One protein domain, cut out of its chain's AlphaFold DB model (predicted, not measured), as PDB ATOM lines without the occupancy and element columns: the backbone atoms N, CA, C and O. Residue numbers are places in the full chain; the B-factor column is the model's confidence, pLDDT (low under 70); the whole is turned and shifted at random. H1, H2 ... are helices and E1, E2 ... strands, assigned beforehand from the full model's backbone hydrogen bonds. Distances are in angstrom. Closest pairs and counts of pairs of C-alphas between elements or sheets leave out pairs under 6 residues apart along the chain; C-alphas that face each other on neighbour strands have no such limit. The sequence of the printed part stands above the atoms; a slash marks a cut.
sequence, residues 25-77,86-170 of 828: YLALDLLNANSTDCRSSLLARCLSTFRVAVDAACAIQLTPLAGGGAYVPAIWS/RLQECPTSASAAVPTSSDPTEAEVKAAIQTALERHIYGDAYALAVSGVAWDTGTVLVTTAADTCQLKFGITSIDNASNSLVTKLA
ATOM      1  N   TYR A  25      21.010  25.356 -29.786       85.19
ATOM      2  CA  TYR A  25      19.835  25.881 -29.079       85.19
ATOM      3  C   TYR A  25      19.478  25.203 -27.749       85.19
ATOM      4  O   TYR A  25      19.885  24.079 -27.462       85.19
ATOM      5  N   LEU A  26      18.646  25.907 -26.978       84.62
ATOM      6  CA  LEU A  26      17.897  25.432 -25.814       84.62
ATOM      7  C   LEU A  26      16.396  25.569 -26.116       84.62
ATOM      8  O   LEU A  26      15.989  26.578 -26.688       84.62
ATOM      9  N   ALA A  27      15.573  24.589 -25.750       80.56
ATOM     10  CA  ALA A  27      14.113  24.719 -25.734       80.56
ATOM     11  C   ALA A  27      13.632  24.823 -24.285       80.56
ATOM     12  O   ALA A  27      14.141  24.104 -23.421       80.56
ATOM     13  N   LEU A  28      12.696  25.736 -24.035       81.00
ATOM     14  CA  LEU A  28      12.158  26.047 -22.721       81.00
ATOM     15  C   LEU A  28      10.633  25.967 -22.731       81.00
ATOM     16  O   LEU A  28       9.988  26.562 -23.595       81.00
ATOM     17  N   ASP A  29      10.090  25.297 -21.719       76.88
ATOM     18  CA  ASP A  29       8.655  25.123 -21.493       76.88
ATOM     19  C   ASP A  29       8.234  25.719 -20.148       76.88
ATOM     20  O   ASP A  29       8.951  25.604 -19.149       76.88
ATOM     21  N   LEU A  30       7.078  26.382 -20.112       76.69
ATOM     22  CA  LEU A  30       6.533  27.003 -18.905       76.69
ATOM     23  C   LEU A  30       6.059  25.926 -17.918       76.69
ATOM     24  O   LEU A  30       5.023  25.300 -18.122       76.69
ATOM     25  N   LEU A  31       6.786  25.751 -16.814       68.56
ATOM     26  CA  LEU A  31       6.458  24.770 -15.774       68.56
ATOM     27  C   LEU A  31       5.396  25.298 -14.808       68.56
ATOM     28  O   LEU A  31       4.468  24.582 -14.442       68.56
ATOM     29  N   ASN A  32       5.552  26.540 -14.335       65.88
ATOM     30  CA  ASN A  32       4.606  27.142 -13.399       65.88
ATOM     31  C   ASN A  32       4.690  28.677 -13.377       65.88
ATOM     32  O   ASN A  32       5.680  29.276 -13.796       65.88
ATOM     33  N   ALA A  33       3.663  29.300 -12.808       69.00
ATOM     34  CA  ALA A  33       3.604  30.718 -12.481       69.00
ATOM     35  C   ALA A  33       3.263  30.890 -10.991       69.00
ATOM     36  O   ALA A  33       2.505  30.091 -10.439       69.00
ATOM     37  N   ASN A  34       3.802  31.921 -10.335       64.56
ATOM     38  CA  ASN A  34       3.606  32.145  -8.892       64.56
ATOM     39  C   ASN A  34       2.170  32.556  -8.491       64.56
ATOM     40  O   ASN A  34       1.831  32.492  -7.312       64.56
ATOM     41  N   SER A  35       1.319  32.941  -9.446       62.34
ATOM     42  CA  SER A  35      -0.107  33.226  -9.239       62.34
ATOM     43  C   SER A  35      -0.957  32.818 -10.451       62.34
ATOM     44  O   SER A  35      -0.442  32.601 -11.553       62.34
ATOM     45  N   THR A  36      -2.279  32.736 -10.270       55.75
ATOM     46  CA  THR A  36      -3.235  32.557 -11.377       55.75
ATOM     47  C   THR A  36      -3.209  33.733 -12.346       55.75
ATOM     48  O   THR A  36      -3.237  33.520 -13.557       55.75
ATOM     49  N   ASP A  37      -3.061  34.957 -11.836       58.81
ATOM     50  CA  ASP A  37      -3.008  36.172 -12.652       58.81
ATOM     51  C   ASP A  37      -1.791  36.152 -13.588       58.81
ATOM     52  O   ASP A  37      -1.891  36.515 -14.761       58.81
ATOM     53  N   CYS A  38      -0.663  35.599 -13.134       59.56
ATOM     54  CA  CYS A  38       0.532  35.422 -13.955       59.56
ATOM     55  C   CYS A  38       0.369  34.454 -15.129       59.56
ATOM     56  O   CYS A  38       1.044  34.628 -16.147       59.56
ATOM     57  N   ARG A  39      -0.556  33.487 -15.059       57.19
ATOM     58  CA  ARG A  39      -0.885  32.632 -16.218       57.19
ATOM     59  C   ARG A  39      -1.556  33.421 -17.348       57.19
ATOM     60  O   ARG A  39      -1.505  32.993 -18.494       57.19
ATOM     61  N   SER A  40      -2.137  34.585 -17.045       58.59
ATOM     62  CA  SER A  40      -2.705  35.502 -18.044       58.59
ATOM     63  C   SER A  40      -1.693  36.509 -18.619       58.59
ATOM     64  O   SER A  40      -2.045  37.274 -19.522       58.59
ATOM     65  N   SER A  41      -0.445  36.508 -18.127       69.88
ATOM     66  CA  SER A  41       0.611  37.413 -18.594       69.88
ATOM     67  C   SER A  41       0.935  37.216 -20.079       69.88
ATOM     68  O   SER A  41       0.803  36.127 -20.639       69.88
ATOM     69  N   LEU A  42       1.390  38.289 -20.733       75.69
ATOM     70  CA  LEU A  42       1.647  38.292 -22.177       75.69
ATOM     71  C   LEU A  42       2.738  37.282 -22.576       75.69
ATOM     72  O   LEU A  42       2.591  36.593 -23.582       75.69
ATOM     73  N   LEU A  43       3.785  37.133 -21.750       74.62
ATOM     74  CA  LEU A  43       4.821  36.114 -21.946       74.62
ATOM     75  C   LEU A  43       4.258  34.694 -21.797       74.62
ATOM     76  O   LEU A  43       4.504  33.870 -22.668       74.62
ATOM     77  N   ALA A  44       3.457  34.408 -20.764       72.00
ATOM     78  CA  ALA A  44       2.855  33.080 -20.596       72.00
ATOM     79  C   ALA A  44       1.882  32.713 -21.736       72.00
ATOM     80  O   ALA A  44       1.728  31.535 -22.047       72.00
ATOM     81  N   ARG A  45       1.247  33.712 -22.368       72.19
ATOM     82  CA  ARG A  45       0.305  33.525 -23.486       72.19
ATOM     83  C   ARG A  45       0.975  33.343 -24.850       72.19
ATOM     84  O   ARG A  45       0.481  32.539 -25.629       72.19
ATOM     85  N   CYS A  46       2.053  34.074 -25.147       72.56
ATOM     86  CA  CYS A  46       2.731  33.991 -26.453       72.56
ATOM     87  C   CYS A  46       3.975  33.093 -26.474       72.56
ATOM     88  O   CYS A  46       4.415  32.695 -27.548       72.56
ATOM     89  N   LEU A  47       4.572  32.810 -25.315       75.25
ATOM     90  CA  LEU A  47       5.825  32.070 -25.169       75.25
ATOM     91  C   LEU A  47       5.674  30.979 -24.098       75.25
ATOM     92  O   LEU A  47       6.474  30.894 -23.170       75.25
ATOM     93  N   SER A  48       4.645  30.134 -24.217       75.81
ATOM     94  CA  SER A  48       4.489  28.959 -23.344       75.81
ATOM     95  C   SER A  48       5.592  27.919 -23.578       75.81
ATOM     96  O   SER A  48       6.044  27.283 -22.630       75.81
ATOM     97  N   THR A  49       6.035  27.795 -24.833       78.25
ATOM     98  CA  THR A  49       7.058  26.859 -25.318       78.25
ATOM     99  C   THR A  49       7.879  27.584 -26.378       78.25
ATOM    100  O   THR A  49       7.330  28.002 -27.402       78.25
ATOM    101  N   PHE A  50       9.183  27.769 -26.166       83.56
ATOM    102  CA  PHE A  50      10.036  28.508 -27.104       83.56
ATOM    103  C   PHE A  50      11.489  28.029 -27.123       83.56
ATOM    104  O   PHE A  50      11.995  27.409 -26.192       83.56
ATOM    105  N   ARG A  51      12.179  28.335 -28.220       86.56
ATOM    106  CA  ARG A  51      13.577  27.996 -28.480       86.56
ATOM    107  C   ARG A  51      14.453  29.240 -28.382       86.56
ATOM    108  O   ARG A  51      14.225  30.198 -29.109       86.56
ATOM    109  N   VAL A  52      15.499  29.187 -27.563       89.94
ATOM    110  CA  VAL A  52      16.629  30.127 -27.580       89.94
ATOM    111  C   VAL A  52      17.701  29.541 -28.492       89.94
ATOM    112  O   VAL A  52      18.254  28.487 -28.185       89.94
ATOM    113  N   ALA A  53      18.009  30.199 -29.604       86.69
ATOM    114  CA  ALA A  53      19.074  29.800 -30.518       86.69
ATOM    115  C   ALA A  53      20.209  30.832 -30.529       86.69
ATOM    116  O   ALA A  53      19.963  32.026 -30.374       86.69
ATOM    117  N   VAL A  54      21.434  30.359 -30.762       86.44
ATOM    118  CA  VAL A  54      22.568  31.195 -31.183       86.44
ATOM    119  C   VAL A  54      22.963  30.813 -32.607       86.44
ATOM    120  O   VAL A  54      22.976  29.623 -32.950       86.44
ATOM    121  N   ASP A  55      23.254  31.810 -33.438       82.88
ATOM    122  CA  ASP A  55      23.723  31.616 -34.808       82.88
ATOM    123  C   ASP A  55      25.264  31.646 -34.927       82.88
ATOM    124  O   ASP A  55      25.999  31.883 -33.967       82.88
ATOM    125  N   ALA A  56      25.775  31.407 -36.140       77.06
ATOM    126  CA  ALA A  56      27.214  31.419 -36.426       77.06
ATOM    127  C   ALA A  56      27.866  32.825 -36.360       77.06
ATOM    128  O   ALA A  56      29.081  32.950 -36.528       77.06
ATOM    129  N   ALA A  57      27.078  33.881 -36.139       77.88
ATOM    130  CA  ALA A  57      27.519  35.259 -35.939       77.88
ATOM    131  C   ALA A  57      27.398  35.704 -34.464       77.88
ATOM    132  O   ALA A  57      27.469  36.899 -34.181       77.88
ATOM    133  N   CYS A  58      27.237  34.754 -33.530       82.06
ATOM    134  CA  CYS A  58      27.024  34.991 -32.098       82.06
ATOM    135  C   CYS A  58      25.719  35.743 -31.758       82.06
ATOM    136  O   CYS A  58      25.572  36.235 -30.637       82.06
ATOM    137  N   ALA A  59      24.765  35.866 -32.685       87.00
ATOM    138  CA  ALA A  59      23.506  36.547 -32.411       87.00
ATOM    139  C   ALA A  59      22.486  35.584 -31.789       87.00
ATOM    140  O   ALA A  59      22.367  34.426 -32.198       87.00
ATOM    141  N   ILE A  60      21.751  36.065 -30.786       89.62
ATOM    142  CA  ILE A  60      20.743  35.289 -30.058       89.62
ATOM    143  C   ILE A  60      19.350  35.596 -30.608       89.62
ATOM    144  O   ILE A  60      18.980  36.759 -30.785       89.62
ATOM    145  N   GLN A  61      18.570  34.546 -30.864       89.50
ATOM    146  CA  GLN A  61      17.190  34.624 -31.344       89.50
ATOM    147  C   GLN A  61      16.258  33.742 -30.514       89.50
ATOM    148  O   GLN A  61      16.623  32.637 -30.109       89.50
ATOM    149  N   LEU A  62      15.031  34.223 -30.307       89.31
ATOM    150  CA  LEU A  62      13.935  33.453 -29.728       89.31
ATOM    151  C   LEU A  62      12.969  33.025 -30.825       89.31
ATOM    152  O   LEU A  62      12.467  33.877 -31.553       89.31
ATOM    153  N   THR A  63      12.656  31.737 -30.907       85.94
ATOM    154  CA  THR A  63      11.633  31.211 -31.817       85.94
ATOM    155  C   THR A  63      10.526  30.547 -31.003       85.94
ATOM    156  O   THR A  63      10.813  29.561 -30.318       85.94
ATOM    157  N   PRO A  64       9.277  31.037 -31.047       82.00
ATOM    158  CA  PRO A  64       8.154  30.368 -30.401       82.00
ATOM    159  C   PRO A  64       7.940  28.992 -31.042       82.00
ATOM    160  O   PRO A  64       8.005  28.839 -32.261       82.00
ATOM    161  N   LEU A  65       7.730  27.979 -30.205       71.19
ATOM    162  CA  LEU A  65       7.481  26.593 -30.612       71.19
ATOM    163  C   LEU A  65       6.007  26.206 -30.397       71.19
ATOM    164  O   LEU A  65       5.465  25.430 -31.178       71.19
ATOM    165  N   ALA A  66       5.346  26.798 -29.397       60.81
ATOM    166  CA  ALA A  66       3.890  26.858 -29.284       60.81
ATOM    167  C   ALA A  66       3.470  28.257 -28.792       60.81
ATOM    168  O   ALA A  66       4.141  28.841 -27.942       60.81
ATOM    169  N   GLY A  67       2.387  28.798 -29.363       53.34
ATOM    170  CA  GLY A  67       1.927  30.176 -29.123       53.34
ATOM    171  C   GLY A  67       1.068  30.778 -30.250       53.34
ATOM    172  O   GLY A  67       0.317  31.718 -30.005       53.34
ATOM    173  N   GLY A  68       1.121  30.220 -31.468       51.66
ATOM    174  CA  GLY A  68       0.212  30.599 -32.563       51.66
ATOM    175  C   GLY A  68      -1.258  30.328 -32.220       51.66
ATOM    176  O   GLY A  68      -1.566  29.371 -31.508       51.66
ATOM    177  N   GLY A  69      -2.166  31.182 -32.693       53.09
ATOM    178  CA  GLY A  69      -3.585  31.180 -32.325       53.09
ATOM    179  C   GLY A  69      -3.917  31.847 -30.981       53.09
ATOM    180  O   GLY A  69      -5.095  32.073 -30.695       53.09
ATOM    181  N   ALA A  70      -2.922  32.206 -30.160       57.81
ATOM    182  CA  ALA A  70      -3.125  33.071 -29.000       57.81
ATOM    183  C   ALA A  70      -3.046  34.550 -29.409       57.81
ATOM    184  O   ALA A  70      -2.304  34.924 -30.312       57.81
ATOM    185  N   TYR A  71      -3.797  35.411 -28.719       66.50
ATOM    186  CA  TYR A  71      -3.867  36.843 -29.025       66.50
ATOM    187  C   TYR A  71      -3.529  37.708 -27.810       66.50
ATOM    188  O   TYR A  71      -3.895  37.370 -26.680       66.50
ATOM    189  N   VAL A  72      -2.897  38.856 -28.055       66.38
ATOM    190  CA  VAL A  72      -2.529  39.884 -27.069       66.38
ATOM    191  C   VAL A  72      -3.048  41.269 -27.475       66.38
ATOM    192  O   VAL A  72      -3.296  41.508 -28.656       66.38
ATOM    193  N   PRO A  73      -3.252  42.209 -26.536       64.19
ATOM    194  CA  PRO A  73      -3.711  43.557 -26.874       64.19
ATOM    195  C   PRO A  73      -2.659  44.354 -27.664       64.19
ATOM    196  O   PRO A  73      -1.520  44.463 -27.229       64.19
ATOM    197  N   ALA A  74      -3.024  44.965 -28.791       58.56
ATOM    198  CA  ALA A  74      -2.111  45.818 -29.556       58.56
ATOM    199  C   ALA A  74      -1.800  47.139 -28.819       58.56
ATOM    200  O   ALA A  74      -2.681  47.728 -28.188       58.56
ATOM    201  N   ILE A  75      -0.562  47.633 -28.942       56.16
ATOM    202  CA  ILE A  75      -0.079  48.864 -28.293       56.16
ATOM    203  C   ILE A  75       0.345  49.883 -29.358       56.16
ATOM    204  O   ILE A  75       1.138  49.575 -30.245       56.16
ATOM    205  N   TRP A  76      -0.163  51.116 -29.272       46.66
ATOM    206  CA  TRP A  76       0.280  52.232 -30.115       46.66
ATOM    207  C   TRP A  76       1.440  52.983 -29.454       46.66
ATOM    208  O   TRP A  76       1.332  53.432 -28.315       46.66
ATOM    209  N   SER A  77       2.530  53.188 -30.197       47.72
ATOM    210  CA  SER A  77       3.823  53.718 -29.721       47.72
ATOM    211  C   SER A  77       3.841  55.200 -29.293       47.72
ATOM    212  O   SER A  77       4.908  55.805 -29.206       47.72
ATOM    213  N   ARG A  86      -7.636  46.527 -30.494       54.72
ATOM    214  CA  ARG A  86      -7.462  45.313 -31.307       54.72
ATOM    215  C   ARG A  86      -6.591  44.282 -30.611       54.72
ATOM    216  O   ARG A  86      -5.602  44.622 -29.969       54.72
ATOM    217  N   LEU A  87      -6.974  43.024 -30.784       61.75
ATOM    218  CA  LEU A  87      -6.151  41.866 -30.485       61.75
ATOM    219  C   LEU A  87      -5.202  41.622 -31.666       61.75
ATOM    220  O   LEU A  87      -5.647  41.511 -32.805       61.75
ATOM    221  N   GLN A  88      -3.906  41.559 -31.385       67.44
ATOM    222  CA  GLN A  88      -2.863  41.121 -32.305       67.44
ATOM    223  C   GLN A  88      -2.528  39.662 -31.982       67.44
ATOM    224  O   GLN A  88      -2.442  39.297 -30.808       67.44
ATOM    225  N   GLU A  89      -2.369  38.818 -32.998       75.12
ATOM    226  CA  GLU A  89      -1.919  37.440 -32.781       75.12
ATOM    227  C   GLU A  89      -0.489  37.437 -32.218       75.12
ATOM    228  O   GLU A  89       0.341  38.276 -32.587       75.12
ATOM    229  N   CYS A  90      -0.205  36.516 -31.301       74.12
ATOM    230  CA  CYS A  90       1.138  36.294 -30.785       74.12
ATOM    231  C   CYS A  90       2.117  36.022 -31.944       74.12
ATOM    232  O   CYS A  90       1.763  35.293 -32.876       74.12
ATOM    233  N   PRO A  91       3.349  36.566 -31.908       77.69
ATOM    234  CA  PRO A  91       4.329  36.297 -32.952       77.69
ATOM    235  C   PRO A  91       4.560  34.794 -33.119       77.69
ATOM    236  O   PRO A  91       4.739  34.075 -32.142       77.69
ATOM    237  N   THR A  92       4.577  34.326 -34.365       79.44
ATOM    238  CA  THR A  92       4.932  32.944 -34.735       79.44
ATOM    239  C   THR A  92       6.312  32.859 -35.397       79.44
ATOM    240  O   THR A  92       6.881  31.778 -35.537       79.44
ATOM    241  N   SER A  93       6.882  34.003 -35.785       83.44
ATOM    242  CA  SER A  93       8.228  34.136 -36.342       83.44
ATOM    243  C   SER A  93       9.299  34.261 -35.256       83.44
ATOM    244  O   SER A  93       9.029  34.716 -34.146       83.44
ATOM    245  N   ALA A  94      10.550  33.944 -35.600       83.00
ATOM    246  CA  ALA A  94      11.695  34.218 -34.734       83.00
ATOM    247  C   ALA A  94      11.849  35.723 -34.425       83.00
ATOM    248  O   ALA A  94      11.487  36.578 -35.237       83.00
ATOM    249  N   SER A  95      12.414  36.047 -33.260       85.06
ATOM    250  CA  SER A  95      12.734  37.418 -32.857       85.06
ATOM    251  C   SER A  95      13.770  38.058 -33.782       85.06
ATOM    252  O   SER A  95      14.580  37.375 -34.423       85.06
ATOM    253  N   ALA A  96      13.832  39.392 -33.754       84.81
ATOM    254  CA  ALA A  96      15.030  40.100 -34.181       84.81
ATOM    255  C   ALA A  96      16.262  39.504 -33.471       84.81
ATOM    256  O   ALA A  96      16.198  39.143 -32.290       84.81
ATOM    257  N   ALA A  97      17.357  39.352 -34.213       86.12
ATOM    258  CA  ALA A  97      18.594  38.794 -33.688       86.12
ATOM    259  C   ALA A  97      19.291  39.828 -32.801       86.12
ATOM    260  O   ALA A  97      19.583  40.936 -33.251       86.12
ATOM    261  N   VAL A  98      19.551  39.470 -31.543       89.19
ATOM    262  CA  VAL A  98      20.279  40.313 -30.592       89.19
ATOM    263  C   VAL A  98      21.772  39.993 -30.733       89.19
ATOM    264  O   VAL A  98      22.185  38.899 -30.340       89.19
ATOM    265  N   PRO A  99      22.591  40.882 -31.327       86.88
ATOM    266  CA  PRO A  99      24.009  40.614 -31.530       86.88
ATOM    267  C   PRO A  99      24.759  40.650 -30.194       86.88
ATOM    268  O   PRO A  99      24.510  41.520 -29.359       86.88
ATOM    269  N   THR A 100      25.710  39.735 -30.019       84.25
ATOM    270  CA  THR A 100      26.649  39.748 -28.887       84.25
ATOM    271  C   THR A 100      28.079  40.022 -29.367       84.25
ATOM    272  O   THR A 100      28.309  40.307 -30.547       84.25
ATOM    273  N   SER A 101      29.049  40.007 -28.452       83.75
ATOM    274  CA  SER A 101      30.469  40.076 -28.798       83.75
ATOM    275  C   SER A 101      30.942  38.801 -29.520       83.75
ATOM    276  O   SER A 101      30.257  37.784 -29.564       83.75
ATOM    277  N   SER A 102      32.139  38.848 -30.112       76.44
ATOM    278  CA  SER A 102      32.710  37.770 -30.942       76.44
ATOM    279  C   SER A 102      33.012  36.450 -30.213       76.44
ATOM    280  O   SER A 102      33.312  35.450 -30.864       76.44
ATOM    281  N   ASP A 103      33.012  36.479 -28.882       80.81
ATOM    282  CA  ASP A 103      33.118  35.329 -27.982       80.81
ATOM    283  C   ASP A 103      32.388  35.696 -26.672       80.81
ATOM    284  O   ASP A 103      33.018  36.184 -25.730       80.81
ATOM    285  N   PRO A 104      31.052  35.556 -26.616       82.62
ATOM    286  CA  PRO A 104      30.258  36.181 -25.568       82.62
ATOM    287  C   PRO A 104      30.499  35.553 -24.198       82.62
ATOM    288  O   PRO A 104      30.683  34.343 -24.053       82.62
ATOM    289  N   THR A 105      30.485  36.380 -23.162       86.81
ATOM    290  CA  THR A 105      30.474  35.947 -21.761       86.81
ATOM    291  C   THR A 105      29.088  35.444 -21.352       86.81
ATOM    292  O   THR A 105      28.074  35.792 -21.954       86.81
ATOM    293  N   GLU A 106      29.018  34.655 -20.278       85.62
ATOM    294  CA  GLU A 106      27.745  34.182 -19.713       85.62
ATOM    295  C   GLU A 106      26.775  35.340 -19.399       85.62
ATOM    296  O   GLU A 106      25.576  35.242 -19.655       85.62
ATOM    297  N   ALA A 107      27.298  36.465 -18.898       85.31
ATOM    298  CA  ALA A 107      26.508  37.659 -18.608       85.31
ATOM    299  C   ALA A 107      25.952  38.323 -19.881       85.31
ATOM    300  O   ALA A 107      24.782  38.704 -19.897       85.31
ATOM    301  N   GLU A 108      26.743  38.417 -20.957       86.88
ATOM    302  CA  GLU A 108      26.277  38.935 -22.253       86.88
ATOM    303  C   GLU A 108      25.201  38.029 -22.867       86.88
ATOM    304  O   GLU A 108      24.189  38.533 -23.352       86.88
ATOM    305  N   VAL A 109      25.362  36.703 -22.780       86.62
ATOM    306  CA  VAL A 109      24.342  35.731 -23.212       86.62
ATOM    307  C   VAL A 109      23.040  35.918 -22.427       86.62
ATOM    308  O   VAL A 109      21.974  36.058 -23.027       86.62
ATOM    309  N   LYS A 110      23.105  35.970 -21.089       88.19
ATOM    310  CA  LYS A 110      21.921  36.151 -20.228       88.19
ATOM    311  C   LYS A 110      21.215  37.491 -20.498       88.19
ATOM    312  O   LYS A 110      19.990  37.513 -20.619       88.19
ATOM    313  N   ALA A 111      21.968  38.579 -20.674       87.56
ATOM    314  CA  ALA A 111      21.427  39.903 -20.999       87.56
ATOM    315  C   ALA A 111      20.795  39.969 -22.402       87.56
ATOM    316  O   ALA A 111      19.751  40.599 -22.584       87.56
ATOM    317  N   ALA A 112      21.379  39.291 -23.393       88.75
ATOM    318  CA  ALA A 112      20.817  39.206 -24.738       88.75
ATOM    319  C   ALA A 112      19.514  38.389 -24.774       88.75
ATOM    320  O   ALA A 112      18.564  38.794 -25.443       88.75
ATOM    321  N   ILE A 113      19.419  37.297 -24.000       89.19
ATOM    322  CA  ILE A 113      18.172  36.525 -23.844       89.19
ATOM    323  C   ILE A 113      17.085  37.374 -23.173       89.19
ATOM    324  O   ILE A 113      15.953  37.392 -23.655       89.19
ATOM    325  N   GLN A 114      17.418  38.120 -22.113       90.00
ATOM    326  CA  GLN A 114      16.482  39.064 -21.495       90.00
ATOM    327  C   GLN A 114      16.006  40.121 -22.507       90.00
ATOM    328  O   GLN A 114      14.804  40.298 -22.683       90.00
ATOM    329  N   THR A 115      16.931  40.748 -23.240       89.00
ATOM    330  CA  THR A 115      16.613  41.747 -24.276       89.00
ATOM    331  C   THR A 115      15.692  41.175 -25.359       89.00
ATOM    332  O   THR A 115      14.775  41.850 -25.824       89.00
ATOM    333  N   ALA A 116      15.905  39.918 -25.760       88.44
ATOM    334  CA  ALA A 116      15.055  39.251 -26.735       88.44
ATOM    335  C   ALA A 116      13.649  38.965 -26.170       88.44
ATOM    336  O   ALA A 116      12.668  39.189 -26.877       88.44
ATOM    337  N   LEU A 117      13.529  38.541 -24.902       87.50
ATOM    338  CA  LEU A 117      12.237  38.319 -24.227       87.50
ATOM    339  C   LEU A 117      11.433  39.619 -24.086       87.50
ATOM    340  O   LEU A 117      10.236  39.634 -24.367       87.50
ATOM    341  N   GLU A 118      12.092  40.713 -23.699       85.69
ATOM    342  CA  GLU A 118      11.481  42.042 -23.568       85.69
ATOM    343  C   GLU A 118      10.862  42.528 -24.884       85.69
ATOM    344  O   GLU A 118       9.796  43.145 -24.881       85.69
ATOM    345  N   ARG A 119      11.522  42.246 -26.013       85.38
ATOM    346  CA  ARG A 119      11.175  42.793 -27.333       85.38
ATOM    347  C   ARG A 119      10.413  41.829 -28.234       85.38
ATOM    348  O   ARG A 119       9.953  42.249 -29.290       85.38
ATOM    349  N   HIS A 120      10.261  40.554 -27.871       84.69
ATOM    350  CA  HIS A 120       9.677  39.565 -28.783       84.69
ATOM    351  C   HIS A 120       8.228  39.891 -29.181       84.69
ATOM    352  O   HIS A 120       7.890  39.804 -30.355       84.69
ATOM    353  N   ILE A 121       7.387  40.294 -28.220       79.56
ATOM    354  CA  ILE A 121       5.934  40.426 -28.433       79.56
ATOM    355  C   ILE A 121       5.549  41.721 -29.174       79.56
ATOM    356  O   ILE A 121       4.644  41.686 -30.004       79.56
ATOM    357  N   TYR A 122       6.236  42.844 -28.922       77.25
ATOM    358  CA  TYR A 122       5.903  44.157 -29.513       77.25
ATOM    359  C   TYR A 122       7.063  44.843 -30.271       77.25
ATOM    360  O   TYR A 122       6.917  45.973 -30.739       77.25
ATOM    361  N   GLY A 123       8.209  44.173 -30.428       74.25
ATOM    362  CA  GLY A 123       9.397  44.703 -31.102       74.25
ATOM    363  C   GLY A 123      10.184  45.738 -30.288       74.25
ATOM    364  O   GLY A 123       9.885  46.025 -29.129       74.25
ATOM    365  N   ASP A 124      11.197  46.345 -30.917       69.69
ATOM    366  CA  ASP A 124      12.065  47.361 -30.296       69.69
ATOM    367  C   ASP A 124      11.324  48.637 -29.840       69.69
ATOM    368  O   ASP A 124      11.863  49.418 -29.059       69.69
ATOM    369  N   ALA A 125      10.105  48.871 -30.338       61.00
ATOM    370  CA  ALA A 125       9.324  50.076 -30.060       61.00
ATOM    371  C   ALA A 125       8.615  50.060 -28.693       61.00
ATOM    372  O   ALA A 125       8.256  51.125 -28.189       61.00
ATOM    373  N   TYR A 126       8.396  48.881 -28.101       68.62
ATOM    374  CA  TYR A 126       7.779  48.739 -26.783       68.62
ATOM    375  C   TYR A 126       8.316  47.488 -26.077       68.62
ATOM    376  O   TYR A 126       7.858  46.371 -26.311       68.62
ATOM    377  N   ALA A 127       9.297  47.680 -25.197       67.81
ATOM    378  CA  ALA A 127       9.823  46.609 -24.361       67.81
ATOM    379  C   ALA A 127       8.828  46.249 -23.246       67.81
ATOM    380  O   ALA A 127       8.325  47.120 -22.531       67.81
ATOM    381  N   LEU A 128       8.569  44.955 -23.062       72.31
ATOM    382  CA  LEU A 128       7.909  44.443 -21.865       72.31
ATOM    383  C   LEU A 128       8.790  44.695 -20.638       72.31
ATOM    384  O   LEU A 128      10.007  44.552 -20.700       72.31
ATOM    385  N   ALA A 129       8.174  45.013 -19.501       70.38
ATOM    386  CA  ALA A 129       8.887  45.234 -18.247       70.38
ATOM    387  C   ALA A 129       9.345  43.903 -17.614       70.38
ATOM    388  O   ALA A 129       8.730  43.426 -16.658       70.38
ATOM    389  N   VAL A 130      10.407  43.298 -18.150       80.50
ATOM    390  CA  VAL A 130      11.131  42.180 -17.526       80.50
ATOM    391  C   VAL A 130      12.143  42.775 -16.544       80.50
ATOM    392  O   VAL A 130      13.068  43.465 -16.958       80.50
ATOM    393  N   SER A 131      11.969  42.561 -15.234       75.44
ATOM    394  CA  SER A 131      12.907  43.094 -14.228       75.44
ATOM    395  C   SER A 131      14.170  42.240 -14.087       75.44
ATOM    396  O   SER A 131      15.212  42.748 -13.677       75.44
ATOM    397  N   GLY A 132      14.112  40.965 -14.485       80.06
ATOM    398  CA  GLY A 132      15.288  40.107 -14.580       80.06
ATOM    399  C   GLY A 132      14.979  38.672 -14.999       80.06
ATOM    400  O   GLY A 132      13.856  38.182 -14.854       80.06
ATOM    401  N   VAL A 133      16.014  37.991 -15.494       86.00
ATOM    402  CA  VAL A 133      15.995  36.563 -15.836       86.00
ATOM    403  C   VAL A 133      17.024  35.831 -14.971       86.00
ATOM    404  O   VAL A 133      18.227  35.895 -15.230       86.00
ATOM    405  N   ALA A 134      16.557  35.141 -13.931       85.19
ATOM    406  CA  ALA A 134      17.402  34.325 -13.064       85.19
ATOM    407  C   ALA A 134      17.537  32.903 -13.629       85.19
ATOM    408  O   ALA A 134      16.580  32.334 -14.155       85.19
ATOM    409  N   TRP A 135      18.736  32.333 -13.523       86.00
ATOM    410  CA  TRP A 135      19.059  31.003 -14.037       86.00
ATOM    411  C   TRP A 135      19.470  30.105 -12.877       86.00
ATOM    412  O   TRP A 135      20.454  30.391 -12.200       86.00
ATOM    413  N   ASP A 136      18.746  29.009 -12.701       80.88
ATOM    414  CA  ASP A 136      19.079  27.898 -11.811       80.88
ATOM    415  C   ASP A 136      19.519  26.692 -12.658       80.88
ATOM    416  O   ASP A 136      19.558  26.757 -13.889       80.88
ATOM    417  N   THR A 137      19.885  25.572 -12.034       78.06
ATOM    418  CA  THR A 137      20.218  24.346 -12.775       78.06
ATOM    419  C   THR A 137      18.968  23.783 -13.456       78.06
ATOM    420  O   THR A 137      18.060  23.270 -12.806       78.06
ATOM    421  N   GLY A 138      18.916  23.923 -14.779       69.75
ATOM    422  CA  GLY A 138      17.837  23.491 -15.661       69.75
ATOM    423  C   GLY A 138      16.607  24.398 -15.720       69.75
ATOM    424  O   GLY A 138      15.867  24.331 -16.699       69.75
ATOM    425  N   THR A 139      16.374  25.278 -14.744       76.44
ATOM    426  CA  THR A 139      15.195  26.164 -14.750       76.44
ATOM    427  C   THR A 139      15.549  27.637 -14.864       76.44
ATOM    428  O   THR A 139      16.524  28.098 -14.276       76.44
ATOM    429  N   VAL A 140      14.710  28.388 -15.574       83.50
ATOM    430  CA  VAL A 140      14.853  29.831 -15.791       83.50
ATOM    431  C   VAL A 140      13.644  30.543 -15.198       83.50
ATOM    432  O   VAL A 140      12.507  30.243 -15.557       83.50
ATOM    433  N   LEU A 141      13.881  31.475 -14.279       84.44
ATOM    434  CA  LEU A 141      12.844  32.275 -13.635       84.44
ATOM    435  C   LEU A 141      12.828  33.676 -14.255       84.44
ATOM    436  O   LEU A 141      13.752  34.467 -14.063       84.44
ATOM    437  N   VAL A 142      11.768  33.985 -14.998       86.81
ATOM    438  CA  VAL A 142      11.548  35.299 -15.614       86.81
ATOM    439  C   VAL A 142      10.638  36.114 -14.702       86.81
ATOM    440  O   VAL A 142       9.514  35.698 -14.419       86.81
ATOM    441  N   THR A 143      11.113  37.276 -14.252       84.31
ATOM    442  CA  THR A 143      10.337  38.196 -13.405       84.31
ATOM    443  C   THR A 143       9.861  39.388 -14.227       84.31
ATOM    444  O   THR A 143      10.633  39.979 -14.983       84.31
ATOM    445  N   THR A 144       8.582  39.744 -14.096       76.44
ATOM    446  CA  THR A 144       7.956  40.861 -14.817       76.44
ATOM    447  C   THR A 144       7.210  41.810 -13.885       76.44
ATOM    448  O   THR A 144       6.681  41.387 -12.857       76.44
ATOM    449  N   ALA A 145       7.166  43.084 -14.296       63.47
ATOM    450  CA  ALA A 145       6.421  44.202 -13.713       63.47
ATOM    451  C   ALA A 145       6.563  44.359 -12.184       63.47
ATOM    452  O   ALA A 145       5.817  43.759 -11.417       63.47
ATOM    453  N   ALA A 146       7.489  45.225 -11.747       53.22
ATOM    454  CA  ALA A 146       7.676  45.603 -10.335       53.22
ATOM    455  C   ALA A 146       7.717  44.399  -9.364       53.22
ATOM    456  O   ALA A 146       7.155  44.440  -8.272       53.22
ATOM    457  N   ASP A 147       8.369  43.321  -9.809       57.00
ATOM    458  CA  ASP A 147       8.609  42.066  -9.089       57.00
ATOM    459  C   ASP A 147       7.360  41.288  -8.632       57.00
ATOM    460  O   ASP A 147       7.468  40.350  -7.840       57.00
ATOM    461  N   THR A 148       6.172  41.599  -9.166       63.38
ATOM    462  CA  THR A 148       4.933  40.912  -8.762       63.38
ATOM    463  C   THR A 148       4.726  39.563  -9.447       63.38
ATOM    464  O   THR A 148       4.066  38.690  -8.882       63.38
ATOM    465  N   CYS A 149       5.258  39.371 -10.660       73.12
ATOM    466  CA  CYS A 149       4.921  38.213 -11.484       73.12
ATOM    467  C   CYS A 149       6.135  37.390 -11.923       73.12
ATOM    468  O   CYS A 149       7.011  37.896 -12.623       73.12
ATOM    469  N   GLN A 150       6.161  36.110 -11.539       80.06
ATOM    470  CA  GLN A 150       7.276  35.192 -11.783       80.06
ATOM    471  C   GLN A 150       6.821  33.964 -12.578       80.06
ATOM    472  O   GLN A 150       5.952  33.204 -12.141       80.06
ATOM    473  N   LEU A 151       7.450  33.761 -13.736       79.44
ATOM    474  CA  LEU A 151       7.242  32.624 -14.631       79.44
ATOM    475  C   LEU A 151       8.462  31.704 -14.568       79.44
ATOM    476  O   LEU A 151       9.581  32.140 -14.845       79.44
ATOM    477  N   LYS A 152       8.258  30.436 -14.203       78.12
ATOM    478  CA  LYS A 152       9.325  29.435 -14.111       78.12
ATOM    479  C   LYS A 152       9.277  28.507 -15.318       78.12
ATOM    480  O   LYS A 152       8.350  27.713 -15.455       78.12
ATOM    481  N   PHE A 153      10.305  28.588 -16.150       79.81
ATOM    482  CA  PHE A 153      10.516  27.737 -17.313       79.81
ATOM    483  C   PHE A 153      11.510  26.616 -16.998       79.81
ATOM    484  O   PHE A 153      12.414  26.795 -16.181       79.81
ATOM    485  N   GLY A 154      11.361  25.470 -17.653       76.25
ATOM    486  CA  GLY A 154      12.297  24.351 -17.607       76.25
ATOM    487  C   GLY A 154      12.932  24.125 -18.968       76.25
ATOM    488  O   GLY A 154      12.245  24.203 -19.981       76.25
ATOM    489  N   ILE A 155      14.232  23.840 -18.997       80.31
ATOM    490  CA  ILE A 155      14.939  23.460 -20.219       80.31
ATOM    491  C   ILE A 155      14.561  22.014 -20.557       80.31
ATOM    492  O   ILE A 155      14.951  21.087 -19.849       80.31
ATOM    493  N   THR A 156      13.809  21.804 -21.632       74.94
ATOM    494  CA  THR A 156      13.312  20.479 -22.055       74.94
ATOM    495  C   THR A 156      14.119  19.895 -23.212       74.94
ATOM    496  O   THR A 156      14.302  18.679 -23.314       74.94
ATOM    497  N   SER A 157      14.723  20.747 -24.048       76.00
ATOM    498  CA  SER A 157      15.677  20.313 -25.071       76.00
ATOM    499  C   SER A 157      16.943  21.162 -25.109       76.00
ATOM    500  O   SER A 157      16.952  22.333 -24.748       76.00
ATOM    501  N   ILE A 158      18.026  20.528 -25.549       79.50
ATOM    502  CA  ILE A 158      19.369  21.084 -25.702       79.50
ATOM    503  C   ILE A 158      19.946  20.422 -26.947       79.50
ATOM    504  O   ILE A 158      19.941  19.192 -27.034       79.50
ATOM    505  N   ASP A 159      20.432  21.224 -27.886       72.12
ATOM    506  CA  ASP A 159      21.080  20.764 -29.113       72.12
ATOM    507  C   ASP A 159      22.554  21.160 -29.125       72.12
ATOM    508  O   ASP A 159      22.900  22.309 -28.843       72.12
ATOM    509  N   ASN A 160      23.400  20.180 -29.453       63.19
ATOM    510  CA  ASN A 160      24.856  20.205 -29.344       63.19
ATOM    511  C   ASN A 160      25.365  20.768 -28.002       63.19
ATOM    512  O   ASN A 160      25.639  21.956 -27.863       63.19
ATOM    513  N   ALA A 161      25.601  19.889 -27.022       60.41
ATOM    514  CA  ALA A 161      26.155  20.272 -25.715       60.41
ATOM    515  C   ALA A 161      27.519  21.001 -25.792       60.41
ATOM    516  O   ALA A 161      27.882  21.745 -24.887       60.41
ATOM    517  N   SER A 162      28.251  20.826 -26.895       59.19
ATOM    518  CA  SER A 162      29.513  21.505 -27.226       59.19
ATOM    519  C   SER A 162      29.339  22.921 -27.806       59.19
ATOM    520  O   SER A 162      30.322  23.539 -28.212       59.19
ATOM    521  N   ASN A 163      28.107  23.424 -27.925       71.06
ATOM    522  CA  ASN A 163      27.812  24.703 -28.563       71.06
ATOM    523  C   ASN A 163      28.183  25.916 -27.687       71.06
ATOM    524  O   ASN A 163      28.120  25.837 -26.462       71.06
ATOM    525  N   SER A 164      28.485  27.065 -28.297       69.94
ATOM    526  CA  SER A 164      28.786  28.337 -27.617       69.94
ATOM    527  C   SER A 164      27.732  28.725 -26.564       69.94
ATOM    528  O   SER A 164      28.069  28.925 -25.401       69.94
ATOM    529  N   LEU A 165      26.439  28.709 -26.910       76.69
ATOM    530  CA  LEU A 165      25.342  28.995 -25.970       76.69
ATOM    531  C   LEU A 165      25.327  28.035 -24.767       76.69
ATOM    532  O   LEU A 165      25.164  28.466 -23.630       76.69
ATOM    533  N   VAL A 166      25.509  26.735 -25.017       75.06
ATOM    534  CA  VAL A 166      25.392  25.685 -23.990       75.06
ATOM    535  C   VAL A 166      26.633  25.640 -23.100       75.06
ATOM    536  O   VAL A 166      26.512  25.487 -21.892       75.06
ATOM    537  N   THR A 167      27.822  25.849 -23.668       78.94
ATOM    538  CA  THR A 167      29.094  25.893 -22.928       78.94
ATOM    539  C   THR A 167      29.232  27.154 -22.077       78.94
ATOM    540  O   THR A 167      29.731  27.071 -20.958       78.94
ATOM    541  N   LYS A 168      28.739  28.313 -22.542       82.12
ATOM    542  CA  LYS A 168      28.709  29.549 -21.740       82.12
ATOM    543  C   LYS A 168      27.633  29.520 -20.648       82.12
ATOM    544  O   LYS A 168      27.815  30.165 -19.625       82.12
ATOM    545  N   LEU A 169      26.556  28.748 -20.826       81.00
ATOM    546  CA  LEU A 169      25.522  28.498 -19.808       81.00
ATOM    547  C   LEU A 169      25.710  27.156 -19.067       81.00
ATOM    548  O   LEU A 169      24.791  26.718 -18.378       81.00
ATOM    549  N   ALA A 170      26.871  26.498 -19.171       73.50
ATOM    550  CA  ALA A 170      27.083  25.109 -18.743       73.50
ATOM    551  C   ALA A 170      26.608  24.726 -17.319       73.50
ATOM    552  O   ALA A 170      26.035  23.644 -17.189       73.50
TER     553      ALA A 170
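This is residues 25 to 77 and 86 to 170 of the 828 residues of the protein "Ephrin_rec_like domain-containing protein" of Chlorella variabilis (UniProt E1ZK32). A strongly twisted sheet of six strands curls round one long helix, H3, with its two edge strands, E3 and E6, close to that helix. The short helices H1 and H2 sit at one end of the sheet and the short helix H4 at the other, while a small two-stranded sheet, E4 and E5, lies beyond H2. The printed part has 138 residues with four named helices and eight named strands, in the order E1 H1 H2 E2 E3 E4 E5 H3 E6 E7 E8 H4, and its class is mixed, helices and strands. The large sheet has the order E3 E2 E1 E8 E7 E6 and is antiparallel throughout, as is the pair E4 and E5. The whole is compact, with a radius of gyration of the C-alphas of 14.3 A and spans of 42 by 29 by 27 A.

E1, residues 25 to 33, begins with C-alpha 25 at (19.835, 25.881, -29.079) and is 23.7 A long. H1, residues 36 to 39, and H2, residues 42 to 46, are short helices. E2, residues 49 to 54, is 17.1 A long, and E3, residues 60 to 66, is 18.9 A long. E4, residues 71 to 73, and E5, residues 87 to 89, are three residues each. H3, residues 106 to 120, runs 20.9 A from C-alpha 106 at (27.745, 34.182, -19.713) to C-alpha 120. E6, residues 130 to 135, is 14.1 A long, and E7, residues 139 to 144, is 16.4 A long. E8, residues 149 to 159, is 29.6 A long and bends by 54 degrees at residue 156. H4, residues 164 to 168, ends with C-alpha 168 at (28.709, 29.549, -21.740).

In the large sheet, E1 and E8 are antiparallel neighbours at 149 degrees, with N 27 and O 157 2.8 A apart, within hydrogen-bond range. E2 is the antiparallel neighbour of E1, with N 28 and O 50 at 2.8 A. E2 and E3 form a hairpin, with N 63 and O 51 at 2.8 A. E6, E7 and E8 make a meander, each strand the antiparallel neighbour of the one before; N 141 and O 134 are 2.8 A apart, and N 153 and O 140 are 2.8 A apart. From edge to edge the strands' lines turn by 89 degrees and the way across the sheet turns by 86 degrees. H3 and this sheet make two layers, a helix on one face of a sheet. The closest C-alphas of H3 and E3 are those of Ala 112 and Ile 60, 6.6 A apart, and of H3 and E6 those of Glu 118 and Val 130, 6.1 A apart. H1 and H2 are on the same face of the sheet, at heights of 6.7 A and 6.3 A, over none of its strands. H4 only grazes the sheet with residues 164 to 166. H3 only just touches H4, with residues 106 to 109 alone and 3 pairs of C-alphas within 8 A, the closest being Glu 106 and Lys 168 at 5.1 A. E4 and E5 are neighbours, with N 72 and O 88 at 2.8 A; the closest C-alphas of H2 and E4 are those of Leu 42 and Val 72, 6.6 A apart. In H2, H3 and H4 every O i to N i+4 pair is within hydrogen-bond range; H1 is too short for such a pair.

The two C-alphas farthest apart are those of Arg 86 and Ser 162, 44.2 A. Residues 78 to 85 are cut out, and C-alphas 77 and 86 are 14.2 A apart across the cut. Of the links printed whole, E5 to H3 is long, with residues 90 to 105 in no named element. Mean pLDDT of the printed part is 75.6; 39 residues are under 70, among them residues 31 to 41 and 66 to 77.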